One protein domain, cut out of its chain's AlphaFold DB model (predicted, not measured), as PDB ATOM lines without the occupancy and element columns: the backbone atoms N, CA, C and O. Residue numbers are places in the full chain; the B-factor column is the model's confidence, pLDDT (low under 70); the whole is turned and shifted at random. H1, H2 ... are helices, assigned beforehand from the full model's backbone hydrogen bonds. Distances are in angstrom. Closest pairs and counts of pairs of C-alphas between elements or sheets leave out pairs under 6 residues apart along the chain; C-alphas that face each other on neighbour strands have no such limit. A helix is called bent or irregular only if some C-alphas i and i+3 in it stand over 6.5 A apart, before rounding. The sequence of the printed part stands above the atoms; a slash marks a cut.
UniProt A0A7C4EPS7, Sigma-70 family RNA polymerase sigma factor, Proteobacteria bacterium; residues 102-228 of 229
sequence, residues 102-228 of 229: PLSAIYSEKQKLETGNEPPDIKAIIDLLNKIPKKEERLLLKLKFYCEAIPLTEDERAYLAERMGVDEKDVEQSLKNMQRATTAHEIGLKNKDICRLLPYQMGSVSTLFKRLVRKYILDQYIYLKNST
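AT A GLANCE: This is residues 102 to 228 of the 229 residues of the protein "Sigma-70 family RNA polymerase sigma factor" of Proteobacteria bacterium (UniProt A0A7C4EPS7). One long helix, H7, runs along one side of the domain, and H6, H3 and H2 meet it in turn along its length, with H3 near the middle of the whole. H4 and H5 make a crossed pair away from H7, and H1 lies toward the opposite end, near H2. The printed part has 127 residues with seven named helices, H1 to H7 in order, and no named strand: all helix, mostly crossed. It is compact, with a radius of gyration of the C-alphas of 14.6 A, and spans 45 by 32 by 28 A.

HOW THE PARTS SIT: Start at H1, residues 103 to 109; it only just touches H2, residues 120 to 130, with 3 pairs of C-alphas within 8 A, the closest Ile 106 and Ile 122 at 6.8 A. H2 and H3, residues 135 to 144, form a helical hairpin; their closest C-alphas, Leu 129 and Arg 138, are 6.0 A apart. Next, H4, residues 154 to 164, touches residues 168 to 171 alone of H5, residues 168 to 180, at a steep tilt of 64 degrees; the closest C-alphas are Ala 161 and Glu 168, 5.1 A. H6, residues 191 to 197, touches H4, closest at the C-alphas of Arg 163 and Leu 197, 5.7 A. Last, H7, residues 202 to 227, touches H6 with residues 202 to 206 alone, closest at C-alphas 195 and 202, 6.0 A. Its residues 209 to 213 alone touch H3, about perpendicular at 89 degrees, closest at C-alphas 141 and 209, 6.5 A. Its residues 216 to 220 alone touch H2, closest at C-alphas 128 and 217, 6.5 A. Every O i to N i+4 pair is within hydrogen-bond range in H1, H3, H4 and H6; H2 has 6 of 7, H5 7 of 9, H7 17 of 22.

IN THESE COORDINATES: Find C-alpha 103, where H1 begins, at (102.387, 78.016, 17.948). H5 is 19.6 A long and irregular, with C-alphas 169 and 172 7.2 A apart. H7 runs 37.6 A to C-alpha 227 at (117.944, 71.180, 26.728); it is irregular, with C-alphas 203 and 206 7.1 A apart.

THE WHOLE: The two farthest C-alphas, Gly 165 and Thr 228, are 45.1 A apart. The printed part has no cut, and no link is long. Look for pLDDT under 70 at residues 102 to 122, 146 to 149, 180 to 187, 214 and 218 to 228.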
ATOM      1  N   PRO A 102     106.216  76.537  17.248       48.12
ATOM      2  CA  PRO A 102     105.468  75.754  18.246       48.12
ATOM      3  C   PRO A 102     104.027  76.236  18.440       48.12
ATOM      4  O   PRO A 102     103.178  75.514  18.945       48.12
ATOM      5  N   LEU A 103     103.729  77.454  17.984       48.53
ATOM      6  CA  LEU A 103     102.387  78.016  17.948       48.53
ATOM      7  C   LEU A 103     101.470  77.240  16.989       48.53
ATOM      8  O   LEU A 103     100.259  77.276  17.161       48.53
ATOM      9  N   SER A 104     102.015  76.479  16.033       47.97
ATOM     10  CA  SER A 104     101.242  75.527  15.227       47.97
ATOM     11  C   SER A 104     100.582  74.421  16.064       47.97
ATOM     12  O   SER A 104      99.509  73.962  15.680       47.97
ATOM     13  N   ALA A 105     101.133  74.050  17.232       47.41
ATOM     14  CA  ALA A 105     100.475  73.131  18.169       47.41
ATOM     15  C   ALA A 105      99.162  73.735  18.701       47.41
ATOM     16  O   ALA A 105      98.120  73.086  18.656       47.41
ATOM     17  N   ILE A 106      99.166  75.036  19.024       47.16
ATOM     18  CA  ILE A 106      97.956  75.799  19.383       47.16
ATOM     19  C   ILE A 106      96.944  75.819  18.217       47.16
ATOM     20  O   ILE A 106      95.739  75.706  18.439       47.16
ATOM     21  N   TYR A 107      97.416  75.914  16.965       43.62
ATOM     22  CA  TYR A 107      96.563  75.838  15.765       43.62
ATOM     23  C   TYR A 107      95.953  74.442  15.553       43.62
ATOM     24  O   TYR A 107      94.785  74.340  15.177       43.62
ATOM     25  N   SER A 108      96.717  73.373  15.790       42.59
ATOM     26  CA  SER A 108      96.267  71.983  15.631       42.59
ATOM     27  C   SER A 108      95.364  71.497  16.773       42.59
ATOM     28  O   SER A 108      94.607  70.547  16.584       42.59
ATOM     29  N   GLU A 109      95.377  72.153  17.934       44.31
ATOM     30  CA  GLU A 109      94.640  71.711  19.129       44.31
ATOM     31  C   GLU A 109      93.331  72.456  19.391       44.31
ATOM     32  O   GLU A 109      92.550  72.043  20.251       44.31
ATOM     33  N   LYS A 110      92.979  73.430  18.538       40.88
ATOM     34  CA  LYS A 110      91.593  73.924  18.423       40.88
ATOM     35  C   LYS A 110      90.602  72.799  18.055       40.88
ATOM     36  O   LYS A 110      89.414  72.944  18.300       40.88
ATOM     37  N   GLN A 111      91.087  71.670  17.518       36.81
ATOM     38  CA  GLN A 111      90.302  70.445  17.298       36.81
ATOM     39  C   GLN A 111      90.297  69.459  18.484       36.81
ATOM     40  O   GLN A 111      89.526  68.507  18.452       36.81
ATOM     41  N   LYS A 112      91.135  69.636  19.519       39.88
ATOM     42  CA  LYS A 112      91.268  68.677  20.640       39.88
ATOM     43  C   LYS A 112      90.829  69.212  22.005       39.88
ATOM     44  O   LYS A 112      90.600  68.408  22.906       39.88
ATOM     45  N   LEU A 113      90.643  70.524  22.165       41.69
ATOM     46  CA  LEU A 113      90.167  71.135  23.417       41.69
ATOM     47  C   LEU A 113      88.747  70.698  23.845       41.69
ATOM     48  O   LEU A 113      88.369  70.928  24.987       41.69
ATOM     49  N   GLU A 114      88.003  69.971  23.004       42.25
ATOM     50  CA  GLU A 114      86.763  69.279  23.400       42.25
ATOM     51  C   GLU A 114      87.000  68.049  24.310       42.25
ATOM     52  O   GLU A 114      86.043  67.470  24.816       42.25
ATOM     53  N   THR A 115      88.258  67.646  24.558       38.72
ATOM     54  CA  THR A 115      88.594  66.409  25.304       38.72
ATOM     55  C   THR A 115      89.270  66.608  26.668       38.72
ATOM     56  O   THR A 115      89.592  65.625  27.330       38.72
ATOM     57  N   GLY A 116      89.458  67.849  27.135       39.19
ATOM     58  CA  GLY A 116      89.842  68.128  28.532       39.19
ATOM     59  C   GLY A 116      91.297  67.834  28.937       39.19
ATOM     60  O   GLY A 116      91.600  67.884  30.125       39.19
ATOM     61  N   ASN A 117      92.204  67.569  27.992       38.50
ATOM     62  CA  ASN A 117      93.639  67.452  28.270       38.50
ATOM     63  C   ASN A 117      94.383  68.689  27.756       38.50
ATOM     64  O   ASN A 117      94.430  68.918  26.547       38.50
ATOM     65  N   GLU A 118      94.975  69.468  28.668       46.25
ATOM     66  CA  GLU A 118      95.880  70.559  28.302       46.25
ATOM     67  C   GLU A 118      97.183  69.986  27.713       46.25
ATOM     68  O   GLU A 118      97.882  69.212  28.375       46.25
ATOM     69  N   PRO A 119      97.539  70.354  26.480       47.41
ATOM     70  CA  PRO A 119      98.774  69.931  25.843       47.41
ATOM     71  C   PRO A 119      99.994  70.496  26.582       47.41
ATOM     72  O   PRO A 119     100.001  71.685  26.927       47.41
ATOM     73  N   PRO A 120     101.064  69.703  26.781       49.81
ATOM     74  CA  PRO A 120     102.264  70.141  27.498       49.81
ATOM     75  C   PRO A 120     102.923  71.388  26.877       49.81
ATOM     76  O   PRO A 120     103.507  72.198  27.602       49.81
ATOM     77  N   ASP A 121     102.753  71.601  25.569       61.00
ATOM     78  CA  ASP A 121     103.326  72.740  24.847       61.00
ATOM     79  C   ASP A 121     102.553  74.055  25.083       61.00
ATOM     80  O   ASP A 121     103.160  75.128  25.086       61.00
ATOM     81  N   ILE A 122     101.241  74.008  25.366       65.00
ATOM     82  CA  ILE A 122     100.437  75.215  25.644       65.00
ATOM     83  C   ILE A 122     100.850  75.842  26.975       65.00
ATOM     84  O   ILE A 122     101.048  77.057  27.047       65.00
ATOM     85  N   LYS A 123     101.051  75.025  28.013       70.81
ATOM     86  CA  LYS A 123     101.485  75.507  29.330       70.81
ATOM     87  C   LYS A 123     102.845  76.206  29.256       70.81
ATOM     88  O   LYS A 123     102.996  77.307  29.780       70.81
ATOM     89  N   ALA A 124     103.800  75.623  28.529       71.69
ATOM     90  CA  ALA A 124     105.104  76.241  28.301       71.69
ATOM     91  C   ALA A 124     104.986  77.587  27.562       71.69
ATOM     92  O   ALA A 124     105.662  78.551  27.919       71.69
ATOM     93  N   ILE A 125     104.101  77.689  26.564       73.56
ATOM     94  CA  ILE A 125     103.861  78.945  25.840       73.56
ATOM     95  C   ILE A 125     103.205  79.995  26.749       73.56
ATOM     96  O   ILE A 125     103.625  81.150  26.725       73.56
ATOM     97  N   ILE A 126     102.232  79.619  27.586       78.31
ATOM     98  CA  ILE A 126     101.620  80.526  28.574       78.31
ATOM     99  C   ILE A 126     102.677  81.047  29.554       78.31
ATOM    100  O   ILE A 126     102.733  82.252  29.810       78.31
ATOM    101  N   ASP A 127     103.556  80.175  30.048       81.44
ATOM    102  CA  ASP A 127     104.649  80.565  30.940       81.44
ATOM    103  C   ASP A 127     105.620  81.538  30.256       81.44
ATOM    104  O   ASP A 127     106.039  82.528  30.862       81.44
ATOM    105  N   LEU A 128     105.958  81.302  28.984       82.56
ATOM    106  CA  LEU A 128     106.784  82.219  28.194       82.56
ATOM    107  C   LEU A 128     106.096  83.574  27.994       82.56
ATOM    108  O   LEU A 128     106.734  84.609  28.182       82.56
ATOM    109  N   LEU A 129     104.800  83.584  27.675       85.00
ATOM    110  CA  LEU A 129     104.016  84.810  27.520       85.00
ATOM    111  C   LEU A 129     103.965  85.607  28.826       85.00
ATOM    112  O   LEU A 129     104.201  86.814  28.817       85.00
ATOM    113  N   ASN A 130     103.706  84.952  29.957       85.88
ATOM    114  CA  ASN A 130     103.603  85.617  31.256       85.88
ATOM    115  C   ASN A 130     104.942  86.207  31.735       85.88
ATOM    116  O   ASN A 130     104.938  87.212  32.444       85.88
ATOM    117  N   LYS A 131     106.080  85.660  31.284       86.81
ATOM    118  CA  LYS A 131     107.429  86.196  31.552       86.81
ATOM    119  C   LYS A 131     107.782  87.447  30.741       86.81
ATOM    120  O   LYS A 131     108.805  88.075  31.019       86.81
ATOM    121  N   ILE A 132     106.976  87.829  29.749       87.88
ATOM    122  CA  ILE A 132     107.228  89.042  28.964       87.88
ATOM    123  C   ILE A 132     107.025  90.268  29.869       87.88
ATOM    124  O   ILE A 132     105.933  90.444  30.415       87.88
ATOM    125  N   PRO A 133     108.048  91.130  30.029       86.50
ATOM    126  CA  PRO A 133     108.027  92.187  31.039       86.50
ATOM    127  C   PRO A 133     107.098  93.348  30.675       86.50
ATOM    128  O   PRO A 133     106.538  93.992  31.556       86.50
ATOM    129  N   LYS A 134     106.933  93.636  29.379       89.44
ATOM    130  CA  LYS A 134     106.082  94.732  28.906       89.44
ATOM    131  C   LYS A 134     104.657  94.239  28.682       89.44
ATOM    132  O   LYS A 134     104.436  93.369  27.837       89.44
ATOM    133  N   LYS A 135     103.696  94.835  29.394       90.19
ATOM    134  CA  LYS A 135     102.272  94.473  29.335       90.19
ATOM    135  C   LYS A 135     101.713  94.550  27.917       90.19
ATOM    136  O   LYS A 135     101.029  93.632  27.490       90.19
ATOM    137  N   GLU A 136     102.035  95.594  27.164       88.31
ATOM    138  CA  GLU A 136     101.515  95.795  25.811       88.31
ATOM    139  C   GLU A 136     102.080  94.765  24.823       88.31
ATOM    140  O   GLU A 136     101.357  94.288  23.953       88.31
ATOM    141  N   GLU A 137     103.349  94.367  24.986       89.62
ATOM    142  CA  GLU A 137     103.968  93.304  24.178       89.62
ATOM    143  C   GLU A 137     103.327  91.941  24.479       89.62
ATOM    144  O   GLU A 137     103.053  91.160  23.565       89.62
ATOM    145  N   ARG A 138     103.051  91.675  25.760       90.69
ATOM    146  CA  ARG A 138     102.366  90.466  26.220       90.69
ATOM    147  C   ARG A 138     100.925  90.412  25.711       90.69
ATOM    148  O   ARG A 138     100.537  89.416  25.104       90.69
ATOM    149  N   LEU A 139     100.170  91.499  25.868       90.31
ATOM    150  CA  LEU A 139      98.813  91.647  25.342       90.31
ATOM    151  C   LEU A 139      98.774  91.512  23.822       90.31
ATOM    152  O   LEU A 139      97.895  90.833  23.312       90.31
ATOM    153  N   LEU A 140      99.726  92.094  23.086       89.00
ATOM    154  CA  LEU A 140      99.785  91.946  21.631       89.00
ATOM    155  C   LEU A 140      99.859  90.474  21.223       89.00
ATOM    156  O   LEU A 140      99.088  90.041  20.370       89.00
ATOM    157  N   LEU A 141     100.749  89.704  21.850       84.50
ATOM    158  CA  LEU A 141     100.861  88.274  21.578       84.50
ATOM    159  C   LEU A 141      99.585  87.532  21.990       84.50
ATOM    160  O   LEU A 141      99.028  86.807  21.171       84.50
ATOM    161  N   LYS A 142      99.063  87.765  23.201       86.00
ATOM    162  CA  LYS A 142      97.825  87.120  23.677       86.00
ATOM    163  C   LYS A 142      96.617  87.433  22.790       86.00
ATOM    164  O   LYS A 142      95.838  86.535  22.511       86.00
ATOM    165  N   LEU A 143      96.473  88.666  22.302       86.12
ATOM    166  CA  LEU A 143      95.373  89.084  21.425       86.12
ATOM    167  C   LEU A 143      95.533  88.549  19.997       86.12
ATOM    168  O   LEU A 143      94.546  88.168  19.368       86.12
ATOM    169  N   LYS A 144      96.767  88.480  19.483       80.06
ATOM    170  CA  LYS A 144      97.052  87.872  18.176       80.06
ATOM    171  C   LYS A 144      96.916  86.360  18.155       80.06
ATOM    172  O   LYS A 144      96.582  85.809  17.116       80.06
ATOM    173  N   PHE A 145      97.124  85.714  19.294       70.25
ATOM    174  CA  PHE A 145      96.894  84.286  19.478       70.25
ATOM    175  C   PHE A 145      95.597  83.988  20.224       70.25
ATOM    176  O   PHE A 145      95.429  82.858  20.669       70.25
ATOM    177  N   TYR A 146      94.698  84.970  20.382       60.94
ATOM    178  CA  TYR A 146      93.570  84.833  21.298       60.94
ATOM    179  C   TYR A 146      92.748  83.587  20.967       60.94
ATOM    180  O   TYR A 146      92.098  83.474  19.921       60.94
ATOM    181  N   CYS A 147      92.812  82.647  21.896       59.09
ATOM    182  CA  CYS A 147      91.973  81.480  22.011       59.09
ATOM    183  C   CYS A 147      91.599  81.370  23.491       59.09
ATOM    184  O   CYS A 147      92.332  81.849  24.358       59.09
ATOM    185  N   GLU A 148      90.456  80.755  23.788       57.38
ATOM    186  CA  GLU A 148      89.926  80.661  25.159       57.38
ATOM    187  C   GLU A 148      90.911  80.014  26.156       57.38
ATOM    188  O   GLU A 148      90.756  80.184  27.359       57.38
ATOM    189  N   ALA A 149      91.952  79.332  25.663       57.97
ATOM    190  CA  ALA A 149      92.990  78.677  26.452       57.97
ATOM    191  C   ALA A 149      94.133  79.598  26.934       57.97
ATOM    192  O   ALA A 149      94.958  79.150  27.724       57.97
ATOM    193  N   ILE A 150      94.230  80.860  26.485       72.75
ATOM    194  CA  ILE A 150      95.289  81.785  26.935       72.75
ATOM    195  C   ILE A 150      94.688  82.826  27.892       72.75
ATOM    196  O   ILE A 150      94.129  83.827  27.432       72.75
ATOM    197  N   PRO A 151      94.806  82.636  29.219       78.50
ATOM    198  CA  PRO A 151      94.181  83.527  30.182       78.50
ATOM    199  C   PRO A 151      94.865  84.898  30.236       78.50
ATOM    200  O   PRO A 151      96.096  85.041  30.167       78.50
ATOM    201  N   LEU A 152      94.041  85.926  30.421       86.81
ATOM    202  CA  LEU A 152      94.484  87.259  30.809       86.81
ATOM    203  C   LEU A 152      94.753  87.292  32.319       86.81
ATOM    204  O   LEU A 152      94.053  86.657  33.111       86.81
ATOM    205  N   THR A 153      95.775  88.039  32.717       88.25
ATOM    206  CA  THR A 153      96.003  88.424  34.118       88.25
ATOM    207  C   THR A 153      95.017  89.521  34.534       88.25
ATOM    208  O   THR A 153      94.392  90.151  33.683       88.25
ATOM    209  N   GLU A 154      94.874  89.776  35.836       88.81
ATOM    210  CA  GLU A 154      93.983  90.834  36.343       88.81
ATOM    211  C   GLU A 154      94.380  92.224  35.823       88.81
ATOM    212  O   GLU A 154      93.543  92.934  35.281       88.81
ATOM    213  N   ASP A 155      95.671  92.568  35.856       90.38
ATOM    214  CA  ASP A 155      96.178  93.847  35.321       90.38
ATOM    215  C   ASP A 155      95.954  93.994  33.799       90.38
ATOM    216  O   ASP A 155      95.751  95.089  33.273       90.38
ATOM    217  N   GLU A 156      95.967  92.883  33.062       91.81
ATOM    218  CA  GLU A 156      95.635  92.874  31.635       91.81
ATOM    219  C   GLU A 156      94.138  93.069  31.387       91.81
ATOM    220  O   GLU A 156      93.775  93.802  30.466       91.81
ATOM    221  N   ARG A 157      93.279  92.440  32.201       91.94
ATOM    222  CA  ARG A 157      91.825  92.637  32.148       91.94
ATOM    223  C   ARG A 157      91.458  94.082  32.449       91.94
ATOM    224  O   ARG A 157      90.779  94.687  31.626       91.94
ATOM    225  N   ALA A 158      91.960  94.646  33.546       91.62
ATOM    226  CA  ALA A 158      91.720  96.036  33.927       91.62
ATOM    227  C   ALA A 158      92.126  97.010  32.810       91.62
ATOM    228  O   ALA A 158      91.347  97.873  32.403       91.62
ATOM    229  N   TYR A 159      93.315  96.810  32.232       93.12
ATOM    230  CA  TYR A 159      93.792  97.620  31.112       93.12
ATOM    231  C   TYR A 159      92.867  97.536  29.885       93.12
ATOM    232  O   TYR A 159      92.579  98.543  29.240       93.12
ATOM    233  N   LEU A 160      92.404  96.336  29.525       92.12
ATOM    234  CA  LEU A 160      91.514  96.158  28.376       92.12
ATOM    235  C   LEU A 160      90.101  96.686  28.644       92.12
ATOM    236  O   LEU A 160      89.509  97.266  27.736       92.12
ATOM    237  N   ALA A 161      89.589  96.531  29.864       91.56
ATOM    238  CA  ALA A 161      88.298  97.050  30.304       91.56
ATOM    239  C   ALA A 161      88.224  98.571  30.116       91.56
ATOM    240  O   ALA A 161      87.315  99.075  29.454       91.56
ATOM    241  N   GLU A 162      89.259  99.285  30.574       91.44
ATOM    242  CA  GLU A 162      89.403 100.729  30.375       91.44
ATOM    243  C   GLU A 162      89.405 101.100  28.882       91.44
ATOM    244  O   GLU A 162      88.688 102.001  28.449       91.44
ATOM    245  N   ARG A 163      90.173 100.370  28.062       89.38
ATOM    246  CA  ARG A 163      90.294 100.627  26.616       89.38
ATOM    247  C   ARG A 163      89.018 100.347  25.831       89.38
ATOM    248  O   ARG A 163      88.781 100.989  24.809       89.38
ATOM    249  N   MET A 164      88.233  99.373  26.272       88.50
ATOM    250  CA  MET A 164      86.972  98.984  25.642       88.50
ATOM    251  C   MET A 164      85.779  99.790  26.163       88.50
ATOM    252  O   MET A 164      84.746  99.813  25.497       88.50
ATOM    253  N   GLY A 165      85.908 100.440  27.325       88.62
ATOM    254  CA  GLY A 165      84.790 101.088  28.009       88.62
ATOM    255  C   GLY A 165      83.764 100.081  28.535       88.62
ATOM    256  O   GLY A 165      82.564 100.324  28.428       88.62
ATOM    257  N   VAL A 166      84.230  98.936  29.046       90.38
ATOM    258  CA  VAL A 166      83.390  97.847  29.582       90.38
ATOM    259  C   VAL A 166      83.850  97.454  30.984       90.38
ATOM    260  O   VAL A 166      84.968  97.780  31.377       90.38
ATOM    261  N   ASP A 167      83.013  96.731  31.729       92.06
ATOM    262  CA  ASP A 167      83.421  96.138  33.006       92.06
ATOM    263  C   ASP A 167      84.461  95.024  32.782       92.06
ATOM    264  O   ASP A 167      84.400  94.286  31.797       92.06
ATOM    265  N   GLU A 168      85.373  94.820  33.741       88.81
ATOM    266  CA  GLU A 168      86.405  93.770  33.661       88.81
ATOM    267  C   GLU A 168      85.837  92.365  33.425       88.81
ATOM    268  O   GLU A 168      86.431  91.577  32.694       88.81
ATOM    269  N   LYS A 169      84.662  92.066  33.994       89.31
ATOM    270  CA  LYS A 169      83.954  90.783  33.832       89.31
ATOM    271  C   LYS A 169      83.481  90.521  32.392       89.31
ATOM    272  O   LYS A 169      83.201  89.377  32.042       89.31
ATOM    273  N   ASP A 170      83.366  91.574  31.581       89.19
ATOM    274  CA  ASP A 170      82.815  91.535  30.225       89.19
ATOM    275  C   ASP A 170      83.913  91.585  29.144       89.19
ATOM    276  O   ASP A 170      83.619  91.487  27.945       89.19
ATOM    277  N   VAL A 171      85.187  91.705  29.540       88.94
ATOM    278  CA  VAL A 171      86.339  91.788  28.628       88.94
ATOM    279  C   VAL A 171      86.442  90.538  27.762       88.94
ATOM    280  O   VAL A 171      86.493  90.639  26.535       88.94
ATOM    281  N   GLU A 172      86.418  89.347  28.360       85.88
ATOM    282  CA  GLU A 172      86.516  88.084  27.627       85.88
ATOM    283  C   GLU A 172      85.359  87.917  26.634       85.88
ATOM    284  O   GLU A 172      85.576  87.505  25.492       85.88
ATOM    285  N   GLN A 173      84.134  88.292  27.016       84.81
ATOM    286  CA  GLN A 173      82.987  88.234  26.108       84.81
ATOM    287  C   GLN A 173      83.125  89.238  24.952       84.81
ATOM    288  O   GLN A 173      82.803  88.917  23.805       84.81
ATOM    289  N   SER A 174      83.654  90.430  25.227       86.44
ATOM    290  CA  SER A 174      83.917  91.460  24.218       86.44
ATOM    291  C   SER A 174      84.979  91.011  23.213       86.44
ATOM    292  O   SER A 174      84.779  91.132  22.002       86.44
ATOM    293  N   LEU A 175      86.068  90.403  23.690       85.69
ATOM    294  CA  LEU A 175      87.108  89.816  22.842       85.69
ATOM    295  C   LEU A 175      86.559  88.690  21.961       85.69
ATOM    296  O   LEU A 175      86.824  88.670  20.757       85.69
ATOM    297  N   LYS A 176      85.728  87.798  22.519       79.25
ATOM    298  CA  LYS A 176      85.044  86.748  21.744       79.25
ATOM    299  C   LYS A 176      84.163  87.333  20.645       79.25
ATOM    300  O   LYS A 176      84.154  86.813  19.530       79.25
ATOM    301  N   ASN A 177      83.441  88.415  20.923       80.50
ATOM    302  CA  ASN A 177      82.601  89.079  19.925       80.50
ATOM    303  C   ASN A 177      83.446  89.690  18.794       80.50
ATOM    304  O   ASN A 177      83.107  89.519  17.621       80.50
ATOM    305  N   MET A 178      84.575  90.330  19.124       78.12
ATOM    306  CA  MET A 178      85.523  90.844  18.126       78.12
ATOM    307  C   MET A 178      86.120  89.715  17.273       78.12
ATOM    308  O   MET A 178      86.226  89.856  16.055       78.12
ATOM    309  N   GLN A 179      86.445  88.572  17.886       73.25
ATOM    310  CA  GLN A 179      86.955  87.399  17.181       73.25
ATOM    311  C   GLN A 179      85.898  86.761  16.268       73.25
ATOM    312  O   GLN A 179      86.193  86.451  15.121       73.25
ATOM    313  N   ARG A 180      84.648  86.587  16.709       64.50
ATOM    314  CA  ARG A 180      83.573  85.992  15.882       64.50
ATOM    315  C   ARG A 180      83.227  86.819  14.641       64.50
ATOM    316  O   ARG A 180      82.733  86.268  13.663       64.50
ATOM    317  N   ALA A 181      83.497  88.124  14.664       55.78
ATOM    318  CA  ALA A 181      83.376  88.994  13.495       55.78
ATOM    319  C   ALA A 181      84.501  88.785  12.457       55.78
ATOM    320  O   ALA A 181      84.467  89.371  11.370       55.78
ATOM    321  N   THR A 182      85.510  87.969  12.774       52.06
ATOM    322  CA  THR A 182      86.522  87.490  11.828       52.06
ATOM    323  C   THR A 182      86.092  86.143  11.249       52.06
ATOM    324  O   THR A 182      85.412  85.353  11.900       52.06
ATOM    325  N   THR A 183      86.407  85.909   9.975       45.16
ATOM    326  CA  THR A 183      86.088  84.677   9.243       45.16
ATOM    327  C   THR A 183      86.488  83.461  10.080       45.16
ATOM    328  O   THR A 183      87.562  83.477  10.673       45.16
ATOM    329  N   ALA A 184      85.657  82.411  10.120       44.09
ATOM    330  CA  ALA A 184      85.733  81.262  11.042       44.09
ATOM    331  C   ALA A 184      87.068  80.469  11.071       44.09
ATOM    332  O   ALA A 184      87.159  79.426  11.719       44.09
ATOM    333  N   HIS A 185      88.092  80.906  10.340       45.16
ATOM    334  CA  HIS A 185      89.397  80.270  10.182       45.16
ATOM    335  C   HIS A 185      90.563  81.142  10.678       45.16
ATOM    336  O   HIS A 185      91.700  80.682  10.664       45.16
ATOM    337  N   GLU A 186      90.309  82.369  11.141       53.38
ATOM    338  CA  GLU A 186      91.348  83.244  11.695       53.38
ATOM    339  C   GLU A 186      91.481  83.030  13.217       53.38
ATOM    340  O   GLU A 186      90.494  82.931  13.952       53.38
ATOM    341  N   ILE A 187      92.721  82.888  13.694       63.41
ATOM    342  CA  ILE A 187      93.052  82.809  15.125       63.41
ATOM    343  C   ILE A 187      93.372  84.219  15.622       63.41
ATOM    344  O   ILE A 187      94.022  84.994  14.925       63.41
ATOM    345  N   GLY A 188      92.907  84.541  16.831       74.75
ATOM    346  CA  GLY A 188      93.111  85.850  17.437       74.75
ATOM    347  C   GLY A 188      92.311  86.991  16.811       74.75
ATOM    348  O   GLY A 188      91.307  86.786  16.130       74.75
ATOM    349  N   LEU A 189      92.749  88.218  17.095       80.31
ATOM    350  CA  LEU A 189      92.148  89.456  16.597       80.31
ATOM    351  C   LEU A 189      92.881  90.027  15.371       80.31
ATOM    352  O   LEU A 189      94.101  89.904  15.204       80.31
ATOM    353  N   LYS A 190      92.137  90.757  14.530       79.75
ATOM    354  CA  LYS A 190      92.702  91.514  13.401       79.75
ATOM    355  C   LYS A 190      93.538  92.696  13.883       79.75
ATOM    356  O   LYS A 190      93.268  93.285  14.928       79.75
ATOM    357  N   ASN A 191      94.503  93.118  13.057       82.25
ATOM    358  CA  ASN A 191      95.360  94.281  13.341       82.25
ATOM    359  C   ASN A 191      94.541  95.532  13.679       82.25
ATOM    360  O   ASN A 191      94.873  96.241  14.624       82.25
ATOM    361  N   LYS A 192      93.440  95.765  12.951       82.12
ATOM    362  CA  LYS A 192      92.535  96.900  13.186       82.12
ATOM    363  C   LYS A 192      91.946  96.911  14.602       82.12
ATOM    364  O   LYS A 192      91.817  97.976  15.191       82.12
ATOM    365  N   ASP A 193      91.602  95.742  15.138       84.12
ATOM    366  CA  ASP A 193      90.956  95.614  16.444       84.12
ATOM    367  C   ASP A 193      92.009  95.713  17.548       84.12
ATOM    368  O   ASP A 193      91.825  96.435  18.519       84.12
ATOM    369  N   ILE A 194      93.190  95.133  17.325       85.75
ATOM    370  CA  ILE A 194      94.346  95.302  18.213       85.75
ATOM    371  C   ILE A 194      94.756  96.774  18.335       85.75
ATOM    372  O   ILE A 194      95.041  97.226  19.437       85.75
ATOM    373  N   CYS A 195      94.741  97.548  17.246       84.62
ATOM    374  CA  CYS A 195      95.075  98.980  17.286       84.62
ATOM    375  C   CYS A 195      94.058  99.832  18.051       84.62
ATOM    376  O   CYS A 195      94.373 100.953  18.436       84.62
ATOM    377  N   ARG A 196      92.832  99.335  18.251       85.69
ATOM    378  CA  ARG A 196      91.840 100.006  19.104       85.69
ATOM    379  C   ARG A 196      92.130  99.772  20.584       85.69
ATOM    380  O   ARG A 196      91.819 100.624  21.406       85.69
ATOM    381  N   LEU A 197      92.726  98.627  20.909       88.69
ATOM    382  CA  LEU A 197      92.977  98.190  22.281       88.69
ATOM    383  C   LEU A 197      94.378  98.572  22.775       88.69
ATOM    384  O   LEU A 197      94.579  98.841  23.957       88.69
ATOM    385  N   LEU A 198      95.359  98.598  21.876       89.12
ATOM    386  CA  LEU A 198      96.766  98.832  22.181       89.12
ATOM    387  C   LEU A 198      97.279 100.082  21.452       89.12
ATOM    388  O   LEU A 198      96.821 100.369  20.346       89.12
ATOM    389  N   PRO A 199      98.262 100.808  22.019       85.56
ATOM    390  CA  PRO A 199      98.795 102.047  21.452       85.56
ATOM    391  C   PRO A 199      99.764 101.776  20.284       85.56
ATOM    392  O   PRO A 199     100.899 102.252  20.270       85.56
ATOM    393  N   TYR A 200      99.337 100.980  19.305       83.50
ATOM    394  CA  TYR A 200     100.126 100.603  18.136       83.50
ATOM    395  C   TYR A 200      99.525 101.162  16.853       83.50
ATOM    396  O   TYR A 200      98.312 101.263  16.690       83.50
ATOM    397  N   GLN A 201     100.397 101.500  15.904       79.19
ATOM    398  CA  GLN A 201      99.975 101.886  14.563       79.19
ATOM    399  C   GLN A 201      99.649 100.636  13.740       79.19
ATOM    400  O   GLN A 201     100.384  99.650  13.811       79.19
ATOM    401  N   MET A 202      98.618 100.697  12.891       73.81
ATOM    402  CA  MET A 202      98.133  99.549  12.104       73.81
ATOM    403  C   MET A 202      99.227  98.835  11.305       73.81
ATOM    404  O   MET A 202      99.302  97.612  11.341       73.81
ATOM    405  N   GLY A 203     100.121  99.590  10.658       71.25
ATOM    406  CA  GLY A 203     101.240  99.031   9.888       71.25
ATOM    407  C   GLY A 203     102.411  98.503  10.724       71.25
ATOM    408  O   GLY A 203     103.374  98.004  10.163       71.25
ATOM    409  N   SER A 204     102.370  98.638  12.053       77.38
ATOM    410  CA  SER A 204     103.431  98.162  12.952       77.38
ATOM    411  C   SER A 204     103.076  96.861  13.668       77.38
ATOM    412  O   SER A 204     103.974  96.190  14.170       77.38
ATOM    413  N   VAL A 205     101.789  96.487  13.707       79.31
ATOM    414  CA  VAL A 205     101.294  95.367  14.521       79.31
ATOM    415  C   VAL A 205     101.909  94.040  14.088       79.31
ATOM    416  O   VAL A 205     102.492  93.360  14.929       79.31
ATOM    417  N   SER A 206     101.846  93.687  12.801       73.94
ATOM    418  CA  SER A 206     102.394  92.418  12.300       73.94
ATOM    419  C   SER A 206     103.918  92.363  12.419       73.94
ATOM    420  O   SER A 206     104.463  91.404  12.959       73.94
ATOM    421  N   THR A 207     104.634  93.420  12.021       74.44
ATOM    422  CA  THR A 207     106.097  93.478  12.201       74.44
ATOM    423  C   THR A 207     106.504  93.346  13.677       74.44
ATOM    424  O   THR A 207     107.423  92.587  14.007       74.44
ATOM    425  N   LEU A 208     105.816  94.045  14.586       81.62
ATOM    426  CA  LEU A 208     106.084  93.955  16.019       81.62
ATOM    427  C   LEU A 208     105.778  92.550  16.538       81.62
ATOM    428  O   LEU A 208     106.622  91.958  17.201       81.62
ATOM    429  N   PHE A 209     104.626  91.994  16.179       82.38
ATOM    430  CA  PHE A 209     104.229  90.636  16.523       82.38
ATOM    431  C   PHE A 209     105.297  89.611  16.123       82.38
ATOM    432  O   PHE A 209     105.799  88.901  16.991       82.38
ATOM    433  N   LYS A 210     105.752  89.602  14.863       71.62
ATOM    434  CA  LYS A 210     106.816  88.693  14.394       71.62
ATOM    435  C   LYS A 210     108.102  88.833  15.203       71.62
ATOM    436  O   LYS A 210     108.729  87.834  15.563       71.62
ATOM    437  N   ARG A 211     108.502  90.073  15.506       76.69
ATOM    438  CA  ARG A 211     109.695  90.358  16.314       76.69
ATOM    439  C   ARG A 211     109.558  89.799  17.730       76.69
ATOM    440  O   ARG A 211     110.508  89.212  18.240       76.69
ATOM    441  N   LEU A 212     108.394  89.976  18.353       82.06
ATOM    442  CA  LEU A 212     108.115  89.492  19.705       82.06
ATOM    443  C   LEU A 212     108.007  87.965  19.751       82.06
ATOM    444  O   LEU A 212     108.579  87.358  20.651       82.06
ATOM    445  N   VAL A 213     107.354  87.346  18.761       75.56
ATOM    446  CA  VAL A 213     107.281  85.884  18.621       75.56
ATOM    447  C   VAL A 213     108.679  85.289  18.539       75.56
ATOM    448  O   VAL A 213     108.983  84.374  19.296       75.56
ATOM    449  N   ARG A 214     109.559  85.818  17.676       69.19
ATOM    450  CA  ARG A 214     110.946  85.330  17.587       69.19
ATOM    451  C   ARG A 214     111.671  85.460  18.926       69.19
ATOM    452  O   ARG A 214     112.136  84.464  19.467       69.19
ATOM    453  N   LYS A 215     111.663  86.674  19.482       79.88
ATOM    454  CA  LYS A 215     112.406  87.033  20.693       79.88
ATOM    455  C   LYS A 215     111.986  86.235  21.931       79.88
ATOM    456  O   LYS A 215     112.845  85.827  22.708       79.88
ATOM    457  N   TYR A 216     110.682  86.095  22.169       80.19
ATOM    458  CA  TYR A 216     110.168  85.575  23.439       80.19
ATOM    459  C   TYR A 216     109.643  84.146  23.353       80.19
ATOM    460  O   TYR A 216     109.633  83.460  24.370       80.19
ATOM    461  N   ILE A 217     109.213  83.694  22.173       74.25
ATOM    462  CA  ILE A 217     108.607  82.370  22.008       74.25
ATOM    463  C   ILE A 217     109.554  81.439  21.261       74.25
ATOM    464  O   ILE A 217     109.955  80.420  21.809       74.25
ATOM    465  N   LEU A 218     109.934  81.781  20.028       67.50
ATOM    466  CA  LEU A 218     110.659  80.872  19.139       67.50
ATOM    467  C   LEU A 218     112.042  80.509  19.695       67.50
ATOM    468  O   LEU A 218     112.332  79.329  19.877       67.50
ATOM    469  N   ASP A 219     112.862  81.513  20.008       66.56
ATOM    470  CA  ASP A 219     114.239  81.298  20.465       66.56
ATOM    471  C   ASP A 219     114.267  80.556  21.814       66.56
ATOM    472  O   ASP A 219     115.065  79.642  22.023       66.56
ATOM    473  N   GLN A 220     113.335  80.896  22.711       68.31
ATOM    474  CA  GLN A 220     113.205  80.277  24.034       68.31
ATOM    475  C   GLN A 220     112.697  78.837  23.954       68.31
ATOM    476  O   GLN A 220     113.203  77.958  24.647       68.31
ATOM    477  N   TYR A 221     111.721  78.567  23.090       64.81
ATOM    478  CA  TYR A 221     111.190  77.221  22.911       64.81
ATOM    479  C   TYR A 221     112.216  76.280  22.273       64.81
ATOM    480  O   TYR A 221     112.346  75.134  22.697       64.81
ATOM    481  N   ILE A 222     112.975  76.759  21.278       63.00
ATOM    482  CA  ILE A 222     114.076  75.993  20.675       63.00
ATOM    483  C   ILE A 222     115.108  75.627  21.749       63.00
ATOM    484  O   ILE A 222     115.531  74.474  21.823       63.00
ATOM    485  N   TYR A 223     115.470  76.582  22.611       61.53
ATOM    486  CA  TYR A 223     116.382  76.333  23.725       61.53
ATOM    487  C   TYR A 223     115.839  75.280  24.700       61.53
ATOM    488  O   TYR A 223     116.550  74.328  25.021       61.53
ATOM    489  N   LEU A 224     114.576  75.404  25.125       63.72
ATOM    490  CA  LEU A 224     113.933  74.439  26.020       63.72
ATOM    491  C   LEU A 224     113.948  73.032  25.421       63.72
ATOM    492  O   LEU A 224     114.381  72.102  26.086       63.72
ATOM    493  N   LYS A 225     113.561  72.875  24.151       59.81
ATOM    494  CA  LYS A 225     113.494  71.565  23.488       59.81
ATOM    495  C   LYS A 225     114.863  70.894  23.328       59.81
ATOM    496  O   LYS A 225     114.956  69.679  23.463       59.81
ATOM    497  N   ASN A 226     115.909  71.674  23.059       55.44
ATOM    498  CA  ASN A 226     117.276  71.165  22.916       55.44
ATOM    499  C   ASN A 226     117.966  70.896  24.264       55.44
ATOM    500  O   ASN A 226     119.005  70.252  24.282       55.44
ATOM    501  N   SER A 227     117.414  71.398  25.372       54.84
ATOM    502  CA  SER A 227     117.944  71.180  26.728       54.84
ATOM    503  C   SER A 227     117.338  69.950  27.419       54.84
ATOM    504  O   SER A 227     117.797  69.567  28.492       54.84
ATOM    505  N   THR A 228     116.297  69.351  26.830       50.62
ATOM    506  CA  THR A 228     115.606  68.148  27.333       50.62
ATOM    507  C   THR A 228     115.970  66.871  26.556       50.62
ATOM    508  O   THR A 228     115.366  65.828  26.804       50.62
TER     509      THR A 228